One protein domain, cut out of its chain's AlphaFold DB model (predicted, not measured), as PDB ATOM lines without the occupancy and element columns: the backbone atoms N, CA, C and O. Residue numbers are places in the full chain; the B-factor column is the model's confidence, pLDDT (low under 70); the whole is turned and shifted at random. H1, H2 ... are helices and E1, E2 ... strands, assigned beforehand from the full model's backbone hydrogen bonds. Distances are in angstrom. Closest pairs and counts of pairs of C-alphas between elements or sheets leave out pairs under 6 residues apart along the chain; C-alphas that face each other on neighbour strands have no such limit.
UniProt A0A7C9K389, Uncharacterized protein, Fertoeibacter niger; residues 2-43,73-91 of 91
ATOM      1  N   ALA A   2     114.413  85.624  12.310       60.44
ATOM      2  CA  ALA A   2     113.386  85.157  13.242       60.44
ATOM      3  C   ALA A   2     113.033  86.270  14.239       60.44
ATOM      4  O   ALA A   2     113.931  86.802  14.897       60.44
ATOM      5  N   VAL A   3     111.754  86.634  14.336       71.88
ATOM      6  CA  VAL A   3     111.289  87.730  15.200       71.88
ATOM      7  C   VAL A   3     110.916  87.175  16.574       71.88
ATOM      8  O   VAL A   3     110.189  86.184  16.669       71.88
ATOM      9  N   LEU A   4     111.413  87.806  17.644       77.25
ATOM     10  CA  LEU A   4     110.997  87.488  19.010       77.25
ATOM     11  C   LEU A   4     109.543  87.938  19.209       77.25
ATOM     12  O   LEU A   4     109.221  89.115  19.069       77.25
ATOM     13  N   THR A   5     108.666  86.998  19.531       83.06
ATOM     14  CA  THR A   5     107.221  87.186  19.651       83.06
ATOM     15  C   THR A   5     106.674  86.371  20.822       83.06
ATOM     16  O   THR A   5     107.317  85.460  21.341       83.06
ATOM     17  N   THR A   6     105.466  86.709  21.257       79.31
ATOM     18  CA  THR A   6     104.725  85.992  22.305       79.31
ATOM     19  C   THR A   6     103.661  85.053  21.742       79.31
ATOM     20  O   THR A   6     102.984  84.370  22.506       79.31
ATOM     21  N   LYS A   7     103.483  85.026  20.415       83.06
ATOM     22  CA  LYS A   7     102.472  84.211  19.727       83.06
ATOM     23  C   LYS A   7     103.044  83.575  18.472       83.06
ATOM     24  O   LYS A   7     103.845  84.202  17.776       83.06
ATOM     25  N   VAL A   8     102.593  82.361  18.170       85.62
ATOM     26  CA  VAL A   8     102.914  81.708  16.897       85.62
ATOM     27  C   VAL A   8     102.096  82.321  15.755       85.62
ATOM     28  O   VAL A   8     101.029  82.899  15.972       85.62
ATOM     29  N   THR A   9     102.592  82.215  14.523       87.50
ATOM     30  CA  THR A   9     101.821  82.622  13.338       87.50
ATOM     31  C   THR A   9     100.630  81.677  13.129       87.50
ATOM     32  O   THR A   9     100.683  80.530  13.579       87.50
ATOM     33  N   PRO A  10      99.565  82.107  12.422       87.00
ATOM     34  CA  PRO A  10      98.408  81.253  12.144       87.00
ATOM     35  C   PRO A  10      98.802  79.931  11.481       87.00
ATOM     36  O   PRO A  10      98.348  78.878  11.905       87.00
ATOM     37  N   LEU A  11      99.739  79.982  10.528       87.19
ATOM     38  CA  LEU A  11     100.244  78.794   9.847       87.19
ATOM     39  C   LEU A  11     100.911  77.812  10.824       87.19
ATOM     40  O   LEU A  11     100.646  76.615  10.773       87.19
ATOM     41  N   ILE A  12     101.756  78.304  11.735       88.44
ATOM     42  CA  ILE A  12     102.400  77.458  12.748       88.44
ATOM     43  C   ILE A  12     101.357  76.901  13.721       88.44
ATOM     44  O   ILE A  12     101.427  75.723  14.064       88.44
ATOM     45  N   ALA A  13     100.375  77.706  14.134       87.50
ATOM     46  CA  ALA A  13      99.279  77.258  14.992       87.50
ATOM     47  C   ALA A  13      98.473  76.120  14.344       87.50
ATOM     48  O   ALA A  13      98.207  75.115  14.999       87.50
ATOM     49  N   GLU A  14      98.140  76.243  13.056       87.75
ATOM     50  CA  GLU A  14      97.447  75.200  12.293       87.75
ATOM     51  C   GLU A  14      98.262  73.905  12.228       87.75
ATOM     52  O   GLU A  14      97.716  72.828  12.456       87.75
ATOM     53  N   GLN A  15      99.575  73.996  11.986       88.00
ATOM     54  CA  GLN A  15     100.446  72.817  11.982       88.00
ATOM     55  C   GLN A  15     100.607  72.202  13.381       88.00
ATOM     56  O   GLN A  15     100.664  70.982  13.510       88.00
ATOM     57  N   MET A  16     100.647  73.013  14.443       84.38
ATOM     58  CA  MET A  16     100.697  72.516  15.827       84.38
ATOM     59  C   MET A  16      99.398  71.813  16.233       84.38
ATOM     60  O   MET A  16      99.433  70.892  17.050       84.38
ATOM     61  N   ALA A  17      98.267  72.247  15.676       82.81
ATOM     62  CA  ALA A  17      96.953  71.651  15.888       82.81
ATOM     63  C   ALA A  17      96.705  70.391  15.038       82.81
ATOM     64  O   ALA A  17      95.648  69.761  15.173       82.81
ATOM     65  N   ASP A  18      97.649  70.006  14.173       80.50
ATOM     66  CA  ASP A  18      97.518  68.808  13.355       80.50
ATOM     67  C   ASP A  18      97.361  67.551  14.225       80.50
ATOM     68  O   ASP A  18      97.994  67.376  15.269       80.50
ATOM     69  N   LYS A  19      96.496  66.632  13.782       68.12
ATOM     70  CA  LYS A  19      96.106  65.451  14.570       68.12
ATOM     71  C   LYS A  19      97.261  64.483  14.827       68.12
ATOM     72  O   LYS A  19      97.121  63.626  15.702       68.12
ATOM     73  N   ASN A  20      98.365  64.602  14.092       72.38
ATOM     74  CA  ASN A  20      99.551  63.776  14.285       72.38
ATOM     75  C   ASN A  20     100.441  64.268  15.435       72.38
ATOM     76  O   ASN A  20     101.329  63.533  15.873       72.38
ATOM     77  N   TYR A  21     100.192  65.472  15.960       75.81
ATOM     78  CA  TYR A  21     101.008  66.077  17.003       75.81
ATOM     79  C   TYR A  21     100.226  66.295  18.292       75.81
ATOM     80  O   TYR A  21      99.181  66.941  18.337       75.81
ATOM     81  N   SER A  22     100.758  65.739  19.379       83.38
ATOM     82  CA  SER A  22     100.270  66.016  20.726       83.38
ATOM     83  C   SER A  22     101.266  66.886  21.476       83.38
ATOM     84  O   SER A  22     102.477  66.796  21.237       83.38
ATOM     85  N   TYR A  23     100.759  67.672  22.428       86.44
ATOM     86  CA  TYR A  23     101.588  68.452  23.348       86.44
ATOM     87  C   TYR A  23     102.693  67.582  23.961       86.44
ATOM     88  O   TYR A  23     103.867  67.942  23.940       86.44
ATOM     89  N   GLN A  24     102.324  66.396  24.457       85.19
ATOM     90  CA  GLN A  24     103.258  65.488  25.119       85.19
ATOM     91  C   GLN A  24     104.307  64.931  24.158       85.19
ATOM     92  O   GLN A  24     105.471  64.836  24.534       85.19
ATOM     93  N   SER A  25     103.919  64.579  22.929       86.50
ATOM     94  CA  SER A  25     104.852  64.061  21.925       86.50
ATOM     95  C   SER A  25     105.908  65.103  21.573       86.50
ATOM     96  O   SER A  25     107.093  64.790  21.605       86.50
ATOM     97  N   ILE A  26     105.488  66.342  21.298       87.94
ATOM     98  CA  ILE A  26     106.405  67.445  20.983       87.94
ATOM     99  C   ILE A  26     107.282  67.751  22.201       87.94
ATOM    100  O   ILE A  26     108.510  67.702  22.126       87.94
ATOM    101  N   TRP A  27     106.665  68.002  23.357       89.69
ATOM    102  CA  TRP A  27     107.397  68.419  24.548       89.69
ATOM    103  C   TRP A  27     108.376  67.357  25.055       89.69
ATOM    104  O   TRP A  27     109.458  67.698  25.520       89.69
ATOM    105  N   LYS A  28     108.066  66.063  24.906       90.06
ATOM    106  CA  LYS A  28     108.975  64.970  25.282       90.06
ATOM    107  C   LYS A  28     110.332  65.055  24.577       90.06
ATOM    108  O   LYS A  28     111.330  64.679  25.188       90.06
ATOM    109  N   HIS A  29     110.364  65.523  23.329       88.94
ATOM    110  CA  HIS A  29     111.604  65.697  22.571       88.94
ATOM    111  C   HIS A  29     112.302  67.020  22.880       88.94
ATOM    112  O   HIS A  29     113.527  67.068  22.874       88.94
ATOM    113  N   LEU A  30     111.535  68.069  23.181       90.75
ATOM    114  CA  LEU A  30     112.071  69.414  23.374       90.75
ATOM    115  C   LEU A  30     112.540  69.700  24.801       90.75
ATOM    116  O   LEU A  30     113.470  70.479  24.976       90.75
ATOM    117  N   LYS A  31     111.940  69.064  25.815       90.88
ATOM    118  CA  LYS A  31     112.183  69.367  27.235       90.88
ATOM    119  C   LYS A  31     113.646  69.246  27.672       90.88
ATOM    120  O   LYS A  31     114.078  69.979  28.553       90.88
ATOM    121  N   SER A  32     114.425  68.378  27.023       89.69
ATOM    122  CA  SER A  32     115.837  68.181  27.360       89.69
ATOM    123  C   SER A  32     116.699  69.409  27.066       89.69
ATOM    124  O   SER A  32     117.742  69.548  27.699       89.69
ATOM    125  N   GLY A  33     116.270  70.291  26.154       89.75
ATOM    126  CA  GLY A  33     116.924  71.569  25.870       89.75
ATOM    127  C   GLY A  33     116.969  72.464  27.111       89.75
ATOM    128  O   GLY A  33     118.058  72.658  27.658       89.75
ATOM    129  N   PRO A  34     115.815  72.942  27.614       89.19
ATOM    130  CA  PRO A  34     115.758  73.772  28.813       89.19
ATOM    131  C   PRO A  34     116.171  73.028  30.088       89.19
ATOM    132  O   PRO A  34     116.810  73.627  30.945       89.19
ATOM    133  N   GLU A  35     115.900  71.721  30.220       90.38
ATOM    134  CA  GLU A  35     116.342  70.946  31.397       90.38
ATOM    135  C   GLU A  35     117.875  70.842  31.504       90.38
ATOM    136  O   GLU A  35     118.412  70.799  32.610       90.38
ATOM    137  N   GLN A  36     118.589  70.786  30.375       90.62
ATOM    138  CA  GLN A  36     120.055  70.682  30.355       90.62
ATOM    139  C   GLN A  36     120.760  71.993  29.992       90.62
ATOM    140  O   GLN A  36     121.990  71.997  29.937       90.62
ATOM    141  N   ALA A  37     120.010  73.066  29.722       89.44
ATOM    142  CA  ALA A  37     120.510  74.333  29.186       89.44
ATOM    143  C   ALA A  37     121.445  74.140  27.972       89.44
ATOM    144  O   ALA A  37     122.522  74.731  27.885       89.44
ATOM    145  N   LYS A  38     121.054  73.266  27.036       90.31
ATOM    146  CA  LYS A  38     121.835  72.948  25.828       90.31
ATOM    147  C   LYS A  38     121.039  73.257  24.572       90.31
ATOM    148  O   LYS A  38     119.838  72.998  24.573       90.31
ATOM    149  N   PRO A  39     121.694  73.723  23.494       92.19
ATOM    150  CA  PRO A  39     121.013  73.937  22.228       92.19
ATOM    151  C   PRO A  39     120.409  72.623  21.738       92.19
ATOM    152  O   PRO A  39     121.045  71.566  21.812       92.19
ATOM    153  N   LEU A  40     119.168  72.688  21.267       93.56
ATOM    154  CA  LEU A  40     118.428  71.519  20.813       93.56
ATOM    155  C   LEU A  40     117.677  71.846  19.535       93.56
ATOM    156  O   LEU A  40     116.895  72.785  19.505       93.56
ATOM    157  N   THR A  41     117.853  71.025  18.509       92.81
ATOM    158  CA  THR A  41     117.106  71.141  17.256       92.81
ATOM    159  C   THR A  41     116.318  69.865  17.040       92.81
ATOM    160  O   THR A  41     116.866  68.762  17.090       92.81
ATOM    161  N   TRP A  42     115.022  70.006  16.804       91.81
ATOM    162  CA  TRP A  42     114.140  68.893  16.499       91.81
ATOM    163  C   TRP A  42     113.106  69.326  15.471       91.81
ATOM    164  O   TRP A  42     112.535  70.404  15.571       91.81
ATOM    165  N   ALA A  43     112.842  68.477  14.489       88.56
ATOM    166  CA  ALA A  43     111.832  68.733  13.476       88.56
ATOM    167  C   ALA A  43     110.943  67.503  13.314       88.56
ATOM    168  O   ALA A  43     111.394  66.366  13.462       88.56
ATOM    169  N   LYS A  73     109.860  82.790  24.054       91.88
ATOM    170  CA  LYS A  73     110.442  82.287  25.304       91.88
ATOM    171  C   LYS A  73     109.824  80.939  25.659       91.88
ATOM    172  O   LYS A  73     108.642  80.729  25.383       91.88
ATOM    173  N   THR A  74     110.574  80.061  26.321       90.12
ATOM    174  CA  THR A  74     110.082  78.759  26.809       90.12
ATOM    175  C   THR A  74     108.676  78.812  27.432       90.12
ATOM    176  O   THR A  74     107.820  78.039  26.999       90.12
ATOM    177  N   PRO A  75     108.348  79.723  28.375       90.00
ATOM    178  CA  PRO A  75     106.996  79.798  28.934       90.00
ATOM    179  C   PRO A  75     105.902  80.166  27.919       90.00
ATOM    180  O   PRO A  75     104.790  79.651  28.017       90.00
ATOM    181  N   ASP A  76     106.181  81.045  26.955       90.69
ATOM    182  CA  ASP A  76     105.208  81.441  25.928       90.69
ATOM    183  C   ASP A  76     105.050  80.351  24.864       90.69
ATOM    184  O   ASP A  76     103.932  80.047  24.451       90.69
ATOM    185  N   PHE A  77     106.151  79.686  24.503       90.69
ATOM    186  CA  PHE A  77     106.135  78.495  23.661       90.69
ATOM    187  C   PHE A  77     105.249  77.400  24.263       90.69
ATOM    188  O   PHE A  77     104.374  76.878  23.580       90.69
ATOM    189  N   LEU A  78     105.423  77.086  25.550       89.62
ATOM    190  CA  LEU A  78     104.617  76.072  26.232       89.62
ATOM    191  C   LEU A  78     103.133  76.443  26.286       89.62
ATOM    192  O   LEU A  78     102.287  75.568  26.111       89.62
ATOM    193  N   LYS A  79     102.804  77.726  26.486       89.56
ATOM    194  CA  LYS A  79     101.414  78.209  26.440       89.56
ATOM    195  C   LYS A  79     100.802  78.035  25.056       89.56
ATOM    196  O   LYS A  79      99.694  77.517  24.951       89.56
ATOM    197  N   GLU A  80     101.506  78.440  24.003       89.06
ATOM    198  CA  GLU A  80     101.008  78.310  22.630       89.06
ATOM    199  C   GLU A  80     100.928  76.839  22.207       89.06
ATOM    200  O   GLU A  80      99.951  76.434  21.577       89.06
ATOM    201  N   LEU A  81     101.888  76.011  22.622       88.00
ATOM    202  CA  LEU A  81     101.842  74.569  22.407       88.00
ATOM    203  C   LEU A  81     100.640  73.953  23.131       88.00
ATOM    204  O   LEU A  81      99.920  73.163  22.535       88.00
ATOM    205  N   ALA A  82     100.378  74.325  24.386       86.94
ATOM    206  CA  ALA A  82      99.230  73.822  25.143       86.94
ATOM    207  C   ALA A  82      97.884  74.293  24.567       86.94
ATOM    208  O   ALA A  82      96.891  73.572  24.622       86.94
ATOM    209  N   LYS A  83      97.852  75.503  24.007       86.25
ATOM    210  CA  LYS A  83      96.656  76.095  23.409       86.25
ATOM    211  C   LYS A  83      96.281  75.448  22.076       86.25
ATOM    212  O   LYS A  83      95.095  75.283  21.806       86.25
ATOM    213  N   ASN A  84      97.274  75.135  21.243       84.62
ATOM    214  CA  ASN A  84      97.046  74.656  19.879       84.62
ATOM    215  C   ASN A  84      97.160  73.127  19.758       84.62
ATOM    216  O   ASN A  84      96.386  72.522  19.020       84.62
ATOM    217  N   ALA A  85      98.086  72.486  20.478       82.75
ATOM    218  CA  ALA A  85      98.311  71.048  20.359       82.75
ATOM    219  C   ALA A  85      97.293  70.229  21.162       82.75
ATOM    220  O   ALA A  85      96.876  70.576  22.271       82.75
ATOM    221  N   ARG A  86      96.925  69.064  20.623       75.56
ATOM    222  CA  ARG A  86      95.959  68.169  21.266       75.56
ATOM    223  C   ARG A  86      96.572  67.456  22.478       75.56
ATOM    224  O   ARG A  86      97.753  67.111  22.486       75.56
ATOM    225  N   GLY A  87      95.749  67.178  23.492       68.56
ATOM    226  CA  GLY A  87      96.175  66.429  24.683       68.56
ATOM    227  C   GLY A  87      97.091  67.222  25.617       68.56
ATOM    228  O   GLY A  87      97.800  66.630  26.432       68.56
ATOM    229  N   ALA A  88      97.096  68.551  25.485       67.44
ATOM    230  CA  ALA A  88      97.668  69.429  26.486       67.44
ATOM    231  C   ALA A  88      96.997  69.187  27.849       67.44
ATOM    232  O   ALA A  88      95.796  68.894  27.888       67.44
ATOM    233  N   PRO A  89      97.743  69.284  28.965       60.66
ATOM    234  CA  PRO A  89      97.128  69.262  30.282       60.66
ATOM    235  C   PRO A  89      96.113  70.411  30.354       60.66
ATOM    236  O   PRO A  89      96.484  71.575  30.231       60.66
ATOM    237  N   GLN A  90      94.829  70.080  30.497       49.97
ATOM    238  CA  GLN A  90      93.823  71.064  30.883       49.97
ATOM    239  C   GLN A  90      94.138  71.448  32.331       49.97
ATOM    240  O   GLN A  90      93.909  70.647  33.237       49.97
ATOM    241  N   CYS A  91      94.765  72.609  32.518       41.69
ATOM    242  CA  CYS A  91      94.805  73.271  33.820       41.69
ATOM    243  C   CYS A  91      93.400  73.720  34.222       41.69
ATOM    244  O   CYS A  91      92.657  74.188  33.327       41.69
TER     245      CYS A  91
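AT A GLANCE: This is residues 2 to 43 and 73 to 91 of the 91 residues of an uncharacterized protein of Fertoeibacter niger (UniProt A0A7C9K389). Helices H4 and H2 run loosely side by side in opposite directions; H1 makes a corner with the end of H4, and beyond H2 the short H3 leads into strand E1, which folds back. The 61 printed residues, mostly helix by class, hold four named helices and one strand, in the order H1, H2, H3, E1, H4. The whole is compact, radius of gyration of the C-alphas 11.6 A, spans 28 by 25 by 25 A.

HOW THE PARTS SIT: Start at H4, residues 74 to 84. H1, residues 10 to 16, touches it about perpendicular, at 85 degrees; the closest C-alphas, of Met 16 and Asn 84, are 5.9 A apart. H2, residues 23 to 30, is close but not clearly touching H4, at a shallow tilt of 31 degrees, opposite ways; the closest C-alphas, of Tyr 23 and Ala 82, are 6.1 A apart. H3, residues 32 to 36, and H2 meet only through their link. E1, residues 40 to 43, pairs with no named strand. Every O i to N i+4 pair is within hydrogen-bond range in H1, H3 and H4, and 3 of 4 in H2.

IN THESE COORDINATES: Find C-alpha 10 at (98.408, 81.253, 12.144), where H1 begins its 9.8 A. H2 spans 10.5 A, H3 5.7 A, E1 10.3 A; H4, 15.3 A, ends at C-alpha 84, (97.046, 74.656, 19.879).

THE WHOLE: Residues 44 to 72 are not printed; C-alphas 43 and 73 are 18.0 A apart. Of the links printed whole, none is long. Look for pLDDT under 70 at residues 2, 19 and 87 to 91.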